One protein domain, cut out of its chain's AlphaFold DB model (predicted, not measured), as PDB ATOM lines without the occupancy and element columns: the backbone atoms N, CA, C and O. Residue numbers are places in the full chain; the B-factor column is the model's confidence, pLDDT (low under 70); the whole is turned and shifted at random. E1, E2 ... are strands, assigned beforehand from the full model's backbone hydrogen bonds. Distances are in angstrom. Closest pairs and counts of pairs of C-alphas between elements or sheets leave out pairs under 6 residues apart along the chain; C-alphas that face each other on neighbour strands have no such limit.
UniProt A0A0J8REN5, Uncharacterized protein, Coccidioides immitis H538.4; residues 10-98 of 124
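AT A GLANCE: This is residues 10 to 98 of the 124 residues of an uncharacterized protein of Coccidioides immitis H538.4 (UniProt A0A0J8REN5). Little regular structure: a long two-stranded hairpin, E2 and E3, and a separate short strand pair, E1 and E4, are joined by long loops, and residues 90 to 98 stick out as a tail. The printed part has 89 residues, 25 of them in four named strands, E1 to E4 along the chain, all strand, with no named helix; both two-stranded sheets, E1 - E4 and E2 - E3, are antiparallel. It is loose, radius of gyration of the C-alphas 17.2 A, and only just elongated, spanning 51 by 34 by 21 A.

HOW THE PARTS SIT: E1, residues 10 to 12, and E4, residues 85 to 88, are antiparallel at 154 degrees; N 10 and O 87 are within hydrogen-bond range, 2.8 A. The hairpin of E2, residues 41 to 49, and E3, residues 55 to 63, is antiparallel at 161 degrees, with N 44 and O 60 2.8 A apart. E1 and E2 are apart, as are E3 and E4.

IN THESE COORDINATES: E1 begins at C-alpha 10 (52.432, 18.960, -25.231). E2 is 26.2 A long and E3 26.1 A. E4 ends at C-alpha 88 (46.987, 21.759, -23.700).

THE WHOLE: The C-alphas farthest apart, of Asp 69 and Ala 98, are 54.9 A apart. The printed part has no cut. Links E1 to E2 and E3 to E4 are long. Residues 96 to 98 have pLDDT under 70.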
ATOM      1  N   GLN A  10      50.988  19.055 -25.319       93.25
ATOM      2  CA  GLN A  10      52.432  18.960 -25.231       93.25
ATOM      3  C   GLN A  10      52.805  18.211 -23.959       93.25
ATOM      4  O   GLN A  10      52.259  18.497 -22.895       93.25
ATOM      5  N   ILE A  11      53.777  17.308 -24.063       93.19
ATOM      6  CA  ILE A  11      54.470  16.734 -22.910       93.19
ATOM      7  C   ILE A  11      55.746  17.547 -22.676       93.19
ATOM      8  O   ILE A  11      56.537  17.756 -23.597       93.19
ATOM      9  N   THR A  12      55.954  18.001 -21.445       91.62
ATOM     10  CA  THR A  12      57.140  18.755 -21.036       91.62
ATOM     11  C   THR A  12      57.898  17.976 -19.964       91.62
ATOM     12  O   THR A  12      57.363  17.719 -18.881       91.62
ATOM     13  N   GLY A  13      59.138  17.603 -20.286       91.56
ATOM     14  CA  GLY A  13      60.097  16.987 -19.368       91.56
ATOM     15  C   GLY A  13      61.037  18.000 -18.694       91.56
ATOM     16  O   GLY A  13      60.953  19.202 -18.960       91.56
ATOM     17  N   PRO A  14      61.952  17.528 -17.827       90.94
ATOM     18  CA  PRO A  14      62.846  18.382 -17.039       90.94
ATOM     19  C   PRO A  14      63.955  19.038 -17.874       90.94
ATOM     20  O   PRO A  14      64.495  20.069 -17.478       90.94
ATOM     21  N   THR A  15      64.309  18.447 -19.017       89.12
ATOM     22  CA  THR A  15      65.361  18.927 -19.922       89.12
ATOM     23  C   THR A  15      64.878  18.887 -21.376       89.12
ATOM     24  O   THR A  15      63.776  18.424 -21.677       89.12
ATOM     25  N   VAL A  16      65.687  19.424 -22.293       84.25
ATOM     26  CA  VAL A  16      65.462  19.319 -23.750       84.25
ATOM     27  C   VAL A  16      66.023  18.028 -24.352       84.25
ATOM     28  O   VAL A  16      65.777  17.740 -25.519       84.25
ATOM     29  N   GLU A  17      66.786  17.277 -23.562       87.06
ATOM     30  CA  GLU A  17      67.313  15.965 -23.923       87.06
ATOM     31  C   GLU A  17      66.223  14.893 -23.768       87.06
ATOM     32  O   GLU A  17      65.196  15.161 -23.141       87.06
ATOM     33  N   PRO A  18      66.408  13.676 -24.312       85.50
ATOM     34  CA  PRO A  18      65.450  12.593 -24.125       85.50
ATOM     35  C   PRO A  18      65.139  12.349 -22.640       85.50
ATOM     36  O   PRO A  18      66.026  12.032 -21.849       85.50
ATOM     37  N   TYR A  19      63.866  12.479 -22.268       89.12
ATOM     38  CA  TYR A  19      63.371  12.260 -20.910       89.12
ATOM     39  C   TYR A  19      62.570  10.951 -20.846       89.12
ATOM     40  O   TYR A  19      61.360  10.958 -21.068       89.12
ATOM     41  N   PRO A  20      63.206   9.799 -20.554       91.62
ATOM     42  CA  PRO A  20      62.482   8.538 -20.457       91.62
ATOM     43  C   PRO A  20      61.473   8.580 -19.305       91.62
ATOM     44  O   PRO A  20      61.695   9.220 -18.272       91.62
ATOM     45  N   GLY A  21      60.361   7.874 -19.471       93.12
ATOM     46  CA  GLY A  21      59.302   7.783 -18.477       93.12
ATOM     47  C   GLY A  21      58.034   7.193 -19.073       93.12
ATOM     48  O   GLY A  21      58.000   6.810 -20.241       93.12
ATOM     49  N   THR A  22      56.992   7.143 -18.256       95.44
ATOM     50  CA  THR A  22      55.665   6.696 -18.668       95.44
ATOM     51  C   THR A  22      54.737   7.895 -18.706       95.44
ATOM     52  O   THR A  22      54.699   8.692 -17.765       95.44
ATOM     53  N   PHE A  23      53.982   8.012 -19.792       94.44
ATOM     54  CA  PHE A  23      52.851   8.915 -19.905       94.44
ATOM     55  C   PHE A  23      51.636   8.089 -20.324       94.44
ATOM     56  O   PHE A  23      51.688   7.357 -21.308       94.44
ATOM     57  N   CYS A  24      50.554   8.176 -19.560       95.38
ATOM     58  CA  CYS A  24      49.350   7.391 -19.734       95.38
ATOM     59  C   CYS A  24      48.097   8.264 -19.643       95.38
ATOM     60  O   CYS A  24      47.973   9.153 -18.794       95.38
ATOM     61  N   MET A  25      47.140   7.954 -20.513       93.75
ATOM     62  CA  MET A  25      45.804   8.530 -20.533       93.75
ATOM     63  C   MET A  25      44.828   7.411 -20.164       93.75
ATOM     64  O   MET A  25      44.647   6.490 -20.959       93.75
ATOM     65  N   PRO A  26      44.221   7.441 -18.965       90.62
ATOM     66  CA  PRO A  26      43.437   6.309 -18.468       90.62
ATOM     67  C   PRO A  26      42.137   6.092 -19.244       90.62
ATOM     68  O   PRO A  26      41.563   5.011 -19.190       90.62
ATOM     69  N   GLN A  27      41.647   7.131 -19.919       88.25
ATOM     70  CA  GLN A  27      40.437   7.103 -20.724       88.25
ATOM     71  C   GLN A  27      40.704   7.877 -22.011       88.25
ATOM     72  O   GLN A  27      41.058   9.056 -21.969       88.25
ATOM     73  N   VAL A  28      40.537   7.199 -23.144       93.12
ATOM     74  CA  VAL A  28      40.648   7.778 -24.482       93.12
ATOM     75  C   VAL A  28      39.305   7.526 -25.172       93.12
ATOM     76  O   VAL A  28      38.959   6.365 -25.393       93.12
ATOM     77  N   PRO A  29      38.502   8.568 -25.444       93.38
ATOM     78  CA  PRO A  29      37.154   8.387 -25.964       93.38
ATOM     79  C   PRO A  29      37.185   7.991 -27.440       93.38
ATOM     80  O   PRO A  29      38.120   8.319 -28.170       93.38
ATOM     81  N   LEU A  30      36.122   7.337 -27.903       93.50
ATOM     82  CA  LEU A  30      35.927   7.116 -29.332       93.50
ATOM     83  C   LEU A  30      35.816   8.457 -30.076       93.50
ATOM     84  O   LEU A  30      35.288   9.426 -29.515       93.50
ATOM     85  N   PRO A  31      36.268   8.530 -31.340       91.44
ATOM     86  CA  PRO A  31      36.052   9.715 -32.152       91.44
ATOM     87  C   PRO A  31      34.550  10.030 -32.285       91.44
ATOM     88  O   PRO A  31      33.712   9.123 -32.252       91.44
ATOM     89  N   PRO A  32      34.188  11.311 -32.455       89.19
ATOM     90  CA  PRO A  32      32.794  11.721 -32.534       89.19
ATOM     91  C   PRO A  32      32.075  11.037 -33.701       89.19
ATOM     92  O   PRO A  32      32.625  10.903 -34.794       89.19
ATOM     93  N   ASN A  33      30.812  10.671 -33.473       89.81
ATOM     94  CA  ASN A  33      29.936  10.015 -34.451       89.81
ATOM     95  C   ASN A  33      30.427   8.637 -34.930       89.81
ATOM     96  O   ASN A  33      30.058   8.205 -36.022       89.81
ATOM     97  N   ILE A  34      31.233   7.942 -34.123       91.12
ATOM     98  CA  ILE A  34      31.609   6.546 -34.361       91.12
ATOM     99  C   ILE A  34      30.947   5.660 -33.311       91.12
ATOM    100  O   ILE A  34      31.057   5.897 -32.110       91.12
ATOM    101  N   THR A  35      30.274   4.621 -33.787       92.56
ATOM    102  CA  THR A  35      29.743   3.523 -32.979       92.56
ATOM    103  C   THR A  35      30.527   2.261 -33.302       92.56
ATOM    104  O   THR A  35      30.813   2.015 -34.472       92.56
ATOM    105  N   VAL A  36      30.847   1.473 -32.282       94.69
ATOM    106  CA  VAL A  36      31.609   0.223 -32.408       94.69
ATOM    107  C   VAL A  36      30.836  -0.912 -31.752       94.69
ATOM    108  O   VAL A  36      30.063  -0.678 -30.822       94.69
ATOM    109  N   ASN A  37      31.055  -2.125 -32.236       96.25
ATOM    110  CA  ASN A  37      30.517  -3.356 -31.680       96.25
ATOM    111  C   ASN A  37      31.659  -4.241 -31.175       96.25
ATOM    112  O   ASN A  37      32.807  -4.122 -31.605       96.25
ATOM    113  N   VAL A  38      31.333  -5.167 -30.280       97.12
ATOM    114  CA  VAL A  38      32.266  -6.219 -29.868       97.12
ATOM    115  C   VAL A  38      32.708  -7.027 -31.093       97.12
ATOM    116  O   VAL A  38      31.886  -7.420 -31.919       97.12
ATOM    117  N   GLY A  39      34.013  -7.269 -31.205       97.38
ATOM    118  CA  GLY A  39      34.649  -7.943 -32.336       97.38
ATOM    119  C   GLY A  39      35.111  -7.010 -33.458       97.38
ATOM    120  O   GLY A  39      35.847  -7.460 -34.337       97.38
ATOM    121  N   ASP A  40      34.739  -5.726 -33.434       97.62
ATOM    122  CA  ASP A  40      35.243  -4.761 -34.413       97.62
ATOM    123  C   ASP A  40      36.752  -4.551 -34.222       97.62
ATOM    124  O   ASP A  40      37.245  -4.418 -33.100       97.62
ATOM    125  N   ASN A  41      37.489  -4.483 -35.330       97.19
ATOM    126  CA  ASN A  41      38.921  -4.205 -35.323       97.19
ATOM    127  C   ASN A  41      39.182  -2.728 -35.614       97.19
ATOM    128  O   ASN A  41      38.579  -2.142 -36.516       97.19
ATOM    129  N   ALA A  42      40.130  -2.147 -34.891       95.31
ATOM    130  CA  ALA A  42      40.591  -0.786 -35.117       95.31
ATOM    131  C   ALA A  42      42.096  -0.679 -34.884       95.31
ATOM    132  O   ALA A  42      42.687  -1.471 -34.159       95.31
ATOM    133  N   THR A  43      42.700   0.350 -35.466       95.56
ATOM    134  CA  THR A  43      44.094   0.708 -35.207       95.56
ATOM    135  C   THR A  43      44.113   2.051 -34.497       95.56
ATOM    136  O   THR A  43      43.635   3.052 -35.035       95.56
ATOM    137  N   ILE A  44      44.678   2.091 -33.293       94.88
ATOM    138  CA  ILE A  44      44.982   3.348 -32.614       94.88
ATOM    139  C   ILE A  44      46.347   3.813 -33.104       94.88
ATOM    140  O   ILE A  44      47.331   3.077 -33.037       94.88
ATOM    141  N   GLN A  45      46.407   5.055 -33.574       95.81
ATOM    142  CA  GLN A  45      47.651   5.700 -33.963       95.81
ATOM    143  C   GLN A  45      48.054   6.729 -32.910       95.81
ATOM    144  O   GLN A  45      47.357   7.719 -32.687       95.81
ATOM    145  N   VAL A  46      49.217   6.518 -32.305       94.88
ATOM    146  CA  VAL A  46      49.898   7.515 -31.487       94.88
ATOM    147  C   VAL A  46      50.783   8.343 -32.407       94.88
ATOM    148  O   VAL A  46      51.627   7.805 -33.126       94.88
ATOM    149  N   VAL A  47      50.568   9.656 -32.389       95.00
ATOM    150  CA  VAL A  47      51.365  10.625 -33.140       95.00
ATOM    151  C   VAL A  47      52.067  11.530 -32.145       95.00
ATOM    152  O   VAL A  47      51.414  12.240 -31.384       95.00
ATOM    153  N   GLU A  48      53.394  11.524 -32.172       93.75
ATOM    154  CA  GLU A  48      54.222  12.424 -31.377       93.75
ATOM    155  C   GLU A  48      55.010  13.339 -32.306       93.75
ATOM    156  O   GLU A  48      55.586  12.890 -33.295       93.75
ATOM    157  N   ILE A  49      55.043  14.632 -31.990       92.81
ATOM    158  CA  ILE A  49      55.816  15.622 -32.738       92.81
ATOM    159  C   ILE A  49      56.890  16.174 -31.806       92.81
ATOM    160  O   ILE A  49      56.588  16.802 -30.790       92.81
ATOM    161  N   ALA A  50      58.151  15.953 -32.161       88.81
ATOM    162  CA  ALA A  50      59.293  16.498 -31.446       88.81
ATOM    163  C   ALA A  50      59.381  18.020 -31.635       88.81
ATOM    164  O   ALA A  50      58.953  18.569 -32.651       88.81
ATOM    165  N   LYS A  51      60.037  18.718 -30.699       85.12
ATOM    166  CA  LYS A  51      60.220  20.184 -30.758       85.12
ATOM    167  C   LYS A  51      60.882  20.676 -32.050       85.12
ATOM    168  O   LYS A  51      60.608  21.784 -32.491       85.12
ATOM    169  N   HIS A  52      61.744  19.863 -32.658       88.69
ATOM    170  CA  HIS A  52      62.407  20.171 -33.930       88.69
ATOM    171  C   HIS A  52      61.560  19.811 -35.169       88.69
ATOM    172  O   HIS A  52      62.072  19.823 -36.285       88.69
ATOM    173  N   GLY A  53      60.287  19.446 -34.986       89.50
ATOM    174  CA  GLY A  53      59.325  19.205 -36.060       89.50
ATOM    175  C   GLY A  53      59.340  17.801 -36.668       89.50
ATOM    176  O   GLY A  53      58.563  17.549 -37.585       89.50
ATOM    177  N   ALA A  54      60.177  16.875 -36.186       92.62
ATOM    178  CA  ALA A  54      60.052  15.480 -36.614       92.62
ATOM    179  C   ALA A  54      58.828  14.835 -35.968       92.62
ATOM    180  O   ALA A  54      58.504  15.135 -34.821       92.62
ATOM    181  N   ALA A  55      58.196  13.922 -36.695       94.75
ATOM    182  CA  ALA A  55      57.055  13.171 -36.209       94.75
ATOM    183  C   ALA A  55      57.408  11.689 -36.060       94.75
ATOM    184  O   ALA A  55      58.090  11.110 -36.908       94.75
ATOM    185  N   LEU A  56      56.918  11.089 -34.983       93.56
ATOM    186  CA  LEU A  56      56.952   9.660 -34.723       93.56
ATOM    187  C   LEU A  56      55.519   9.137 -34.751       93.56
ATOM    188  O   LEU A  56      54.608   9.744 -34.185       93.56
ATOM    189  N   TYR A  57      55.334   8.003 -35.416       95.88
ATOM    190  CA  TYR A  57      54.044   7.344 -35.562       95.88
ATOM    191  C   TYR A  57      54.171   5.931 -35.015       95.88
ATOM    192  O   TYR A  57      55.059   5.182 -35.425       95.88
ATOM    193  N   ASN A  58      53.287   5.567 -34.095       96.38
ATOM    194  CA  ASN A  58      53.193   4.213 -33.577       96.38
ATOM    195  C   ASN A  58      51.743   3.740 -33.673       96.38
ATOM    196  O   ASN A  58      50.821   4.507 -33.402       96.38
ATOM    197  N   CYS A  59      51.554   2.495 -34.093       96.50
ATOM    198  CA  CYS A  59      50.241   1.906 -34.285       96.50
ATOM    199  C   CYS A  59      50.076   0.727 -33.335       96.50
ATOM    200  O   CYS A  59      50.985  -0.092 -33.196       96.50
ATOM    201  N   VAL A  60      48.894   0.624 -32.742       96.38
ATOM    202  CA  VAL A  60      48.459  -0.561 -32.011       96.38
ATOM    203  C   VAL A  60      47.120  -1.008 -32.569       96.38
ATOM    204  O   VAL A  60      46.163  -0.233 -32.620       96.38
ATOM    205  N   ASP A  61      47.074  -2.256 -33.012       97.56
ATOM    206  CA  ASP A  61      45.841  -2.885 -33.458       97.56
ATOM    207  C   ASP A  61      45.089  -3.424 -32.243       97.56
ATOM    208  O   ASP A  61      45.670  -4.053 -31.355       97.56
ATOM    209  N   ILE A  62      43.794  -3.141 -32.198       95.69
ATOM    210  CA  ILE A  62      42.891  -3.534 -31.126       95.69
ATOM    211  C   ILE A  62      41.659  -4.226 -31.702       95.69
ATOM    212  O   ILE A  62      41.253  -3.983 -32.842       95.69
ATOM    213  N   THR A  63      41.027  -5.029 -30.859       97.25
ATOM    214  CA  THR A  63      39.692  -5.570 -31.093       97.25
ATOM    215  C   THR A  63      38.808  -5.094 -29.952       97.25
ATOM    216  O   THR A  63      39.183  -5.226 -28.786       97.25
ATOM    217  N   PHE A  64      37.659  -4.503 -30.270       96.88
ATOM    218  CA  PHE A  64      36.693  -4.096 -29.255       96.88
ATOM    219  C   PHE A  64      36.109  -5.333 -28.566       96.88
ATOM    220  O   PHE A  64      35.746  -6.308 -29.224       96.88
ATOM    221  N   ALA A  65      36.021  -5.292 -27.242       96.75
ATOM    222  CA  ALA A  65      35.573  -6.400 -26.406       96.75
ATOM    223  C   ALA A  65      34.697  -5.888 -25.257       96.75
ATOM    224  O   ALA A  65      34.649  -4.680 -24.999       96.75
ATOM    225  N   GLU A  66      34.008  -6.803 -24.577       96.56
ATOM    226  CA  GLU A  66      33.251  -6.464 -23.374       96.56
ATOM    227  C   GLU A  66      34.200  -6.061 -22.226       96.56
ATOM    228  O   GLU A  66      35.335  -6.544 -22.158       96.56
ATOM    229  N   PRO A  67      33.766  -5.197 -21.286       92.50
ATOM    230  CA  PRO A  67      34.616  -4.718 -20.193       92.50
ATOM    231  C   PRO A  67      35.208  -5.813 -19.291       92.50
ATOM    232  O   PRO A  67      36.216  -5.584 -18.627       92.50
ATOM    233  N   GLU A  68      34.569  -6.980 -19.228       95.50
ATOM    234  CA  GLU A  68      35.005  -8.144 -18.446       95.50
ATOM    235  C   GLU A  68      36.118  -8.962 -19.113       95.50
ATOM    236  O   GLU A  68      36.883  -9.626 -18.411       95.50
ATOM    237  N   ASP A  69      36.260  -8.848 -20.434       95.88
ATOM    238  CA  ASP A  69      37.267  -9.555 -21.232       95.88
ATOM    239  C   ASP A  69      38.571  -8.753 -21.399       95.88
ATOM    240  O   ASP A  69      39.529  -9.225 -22.015       95.88
ATOM    241  N   VAL A  70      38.628  -7.530 -20.860       93.94
ATOM    242  CA  VAL A  70      39.785  -6.630 -20.966       93.94
ATOM    243  C   VAL A  70      40.467  -6.415 -19.618       93.94
ATOM    244  O   VAL A  70      39.836  -6.368 -18.560       93.94
ATOM    245  N   GLU A  71      41.792  -6.251 -19.643       93.00
ATOM    246  CA  GLU A  71      42.538  -5.911 -18.435       93.00
ATOM    247  C   GLU A  71      42.078  -4.550 -17.897       93.00
ATOM    248  O   GLU A  71      42.056  -3.542 -18.608       93.00
ATOM    249  N   GLN A  72      41.744  -4.505 -16.608       93.06
ATOM    250  CA  GLN A  72      41.350  -3.255 -15.977       93.06
ATOM    251  C   GLN A  72      42.517  -2.268 -15.930       93.06
ATOM    252  O   GLN A  72      43.623  -2.578 -15.475       93.06
ATOM    253  N   VAL A  73      42.237  -1.026 -16.313       94.19
ATOM    254  CA  VAL A  73      43.179   0.079 -16.154       94.19
ATOM    255  C   VAL A  73      43.298   0.418 -14.667       94.19
ATOM    256  O   VAL A  73      42.347   0.851 -14.017       94.19
ATOM    257  N   THR A  74      44.491   0.230 -14.112       94.75
ATOM    258  CA  THR A  74      44.828   0.501 -12.713       94.75
ATOM    259  C   THR A  74      45.998   1.477 -12.621       94.75
ATOM    260  O   THR A  74      46.737   1.698 -13.575       94.75
ATOM    261  N   ARG A  75      46.262   2.011 -11.423       93.38
ATOM    262  CA  ARG A  75      47.449   2.857 -11.187       93.38
ATOM    263  C   ARG A  75      48.787   2.125 -11.367       93.38
ATOM    264  O   ARG A  75      49.827   2.768 -11.290       93.38
ATOM    265  N   ARG A  76      48.780   0.796 -11.535       94.81
ATOM    266  CA  ARG A  76      50.002   0.010 -11.759       94.81
ATOM    267  C   ARG A  76      50.358  -0.102 -13.240       94.81
ATOM    268  O   ARG A  76      51.538  -0.053 -13.556       94.81
ATOM    269  N   ASN A  77      49.363  -0.247 -14.118       94.50
ATOM    270  CA  ASN A  77      49.576  -0.377 -15.566       94.50
ATOM    271  C   ASN A  77      49.414   0.960 -16.315       94.50
ATOM    272  O   ASN A  77      49.993   1.129 -17.381       94.50
ATOM    273  N   CYS A  78      48.723   1.940 -15.727       96.81
ATOM    274  CA  CYS A  78      48.594   3.290 -16.261       96.81
ATOM    275  C   CYS A  78      49.032   4.324 -15.221       96.81
ATOM    276  O   CYS A  78      48.306   4.634 -14.272       96.81
ATOM    277  N   PHE A  79      50.239   4.863 -15.391       96.19
ATOM    278  CA  PHE A  79      50.806   5.872 -14.500       96.19
ATOM    279  C   PHE A  79      51.647   6.889 -15.268       96.19
ATOM    280  O   PHE A  79      52.232   6.577 -16.302       96.19
ATOM    281  N   ASN A  80      51.729   8.099 -14.719       95.75
ATOM    282  CA  ASN A  80      52.601   9.153 -15.226       95.75
ATOM    283  C   ASN A  80      53.841   9.259 -14.346       95.75
ATOM    284  O   ASN A  80      53.729   9.306 -13.119       95.75
ATOM    285  N   SER A  81      55.018   9.316 -14.962       96.25
ATOM    286  CA  SER A  81      56.251   9.639 -14.247       96.25
ATOM    287  C   SER A  81      56.189  11.058 -13.671       96.25
ATOM    288  O   SER A  81      55.670  11.974 -14.303       96.25
ATOM    289  N   SER A  82      56.735  11.252 -12.469       94.75
ATOM    290  CA  SER A  82      56.610  12.507 -11.709       94.75
ATOM    291  C   SER A  82      57.354  13.696 -12.320       94.75
ATOM    292  O   SER A  82      57.019  14.841 -12.029       94.75
ATOM    293  N   HIS A  83      58.358  13.444 -13.158       94.06
ATOM    294  CA  HIS A  83      59.132  14.470 -13.858       94.06
ATOM    295  C   HIS A  83      58.525  14.885 -15.204       94.06
ATOM    296  O   HIS A  83      59.129  15.693 -15.908       94.06
ATOM    297  N   LEU A  84      57.362  14.342 -15.576       94.50
ATOM    298  CA  LEU A  84      56.654  14.689 -16.805       94.50
ATOM    299  C   LEU A  84      55.405  15.509 -16.490       94.50
ATOM    300  O   LEU A  84      54.653  15.211 -15.564       94.50
ATOM    301  N   THR A  85      55.161  16.533 -17.300       92.56
ATOM    302  CA  THR A  85      53.955  17.365 -17.225       92.56
ATOM    303  C   THR A  85      53.286  17.440 -18.591       92.56
ATOM    304  O   THR A  85      53.957  17.273 -19.607       92.56
ATOM    305  N   ALA A  86      51.977  17.687 -18.625       93.06
ATOM    306  CA  ALA A  86      51.239  17.901 -19.865       93.06
ATOM    307  C   ALA A  86      50.534  19.257 -19.861       93.06
ATOM    308  O   ALA A  86      50.000  19.689 -18.838       93.06
ATOM    309  N   GLN A  87      50.531  19.917 -21.016       93.50
ATOM    310  CA  GLN A  87      49.857  21.190 -21.242       93.50
ATOM    311  C   GLN A  87      49.017  21.112 -22.516       93.50
ATOM    312  O   GLN A  87      49.464  20.574 -23.526       93.50
ATOM    313  N   TYR A  88      47.808  21.671 -22.494       92.38
ATOM    314  CA  TYR A  88      46.987  21.759 -23.700       92.38
ATOM    315  C   TYR A  88      47.585  22.736 -24.711       92.38
ATOM    316  O   TYR A  88      48.054  23.814 -24.340       92.38
ATOM    317  N   ILE A  89      47.513  22.369 -25.992       91.19
ATOM    318  CA  ILE A  89      47.875  23.241 -27.107       91.19
ATOM    319  C   ILE A  89      46.580  23.796 -27.700       91.19
ATOM    320  O   ILE A  89      45.649  23.051 -27.998       91.19
ATOM    321  N   TYR A  90      46.529  25.108 -27.893       88.81
ATOM    322  CA  TYR A  90      45.423  25.787 -28.553       88.81
ATOM    323  C   TYR A  90      45.966  26.780 -29.576       88.81
ATOM    324  O   TYR A  90      47.037  27.361 -29.408       88.81
ATOM    325  N   THR A  91      45.222  26.958 -30.659       87.12
ATOM    326  CA  THR A  91      45.530  27.949 -31.686       87.12
ATOM    327  C   THR A  91      44.905  29.283 -31.311       87.12
ATOM    328  O   THR A  91      43.748  29.326 -30.893       87.12
ATOM    329  N   VAL A  92      45.642  30.370 -31.514       85.44
ATOM    330  CA  VAL A  92      45.125  31.737 -31.400       85.44
ATOM    331  C   VAL A  92      45.160  32.406 -32.766       85.44
ATOM    332  O   VAL A  92      46.079  32.185 -33.552       85.44
ATOM    333  N   ASP A  93      44.142  33.212 -33.051       85.50
ATOM    334  CA  ASP A  93      44.090  34.043 -34.250       85.50
ATOM    335  C   ASP A  93      44.990  35.269 -34.026       85.50
ATOM    336  O   ASP A  93      44.658  36.193 -33.273       85.50
ATOM    337  N   VAL A  94      46.187  35.226 -34.613       80.38
ATOM    338  CA  VAL A  94      47.205  36.272 -34.445       80.38
ATOM    339  C   VAL A  94      46.804  37.546 -35.199       80.38
ATOM    340  O   VAL A  94      47.079  38.643 -34.713       80.38
ATOM    341  N   ASP A  95      46.061  37.427 -36.304       79.06
ATOM    342  CA  ASP A  95      45.637  38.562 -37.135       79.06
ATOM    343  C   ASP A  95      44.611  39.453 -36.421       79.06
ATOM    344  O   ASP A  95      44.613  40.673 -36.582       79.06
ATOM    345  N   LYS A  96      43.767  38.869 -35.563       64.19
ATOM    346  CA  LYS A  96      42.806  39.622 -34.732       64.19
ATOM    347  C   LYS A  96      43.388  40.152 -33.421       64.19
ATOM    348  O   LYS A  96      42.736  40.946 -32.746       64.19
ATOM    349  N   SER A  97      44.590  39.712 -33.055       59.84
ATOM    350  CA  SER A  97      45.263  40.085 -31.803       59.84
ATOM    351  C   SER A  97      46.145  41.331 -31.944       59.84
ATOM    352  O   SER A  97      46.627  41.864 -30.941       59.84
ATOM    353  N   ALA A  98      46.335  41.839 -33.166       61.59
ATOM    354  CA  ALA A  98      46.905  43.157 -33.396       61.59
ATOM    355  C   ALA A  98      45.895  44.216 -32.932       61.59
ATOM    356  O   ALA A  98      45.007  44.627 -33.679       61.59
TER     357      ALA A  98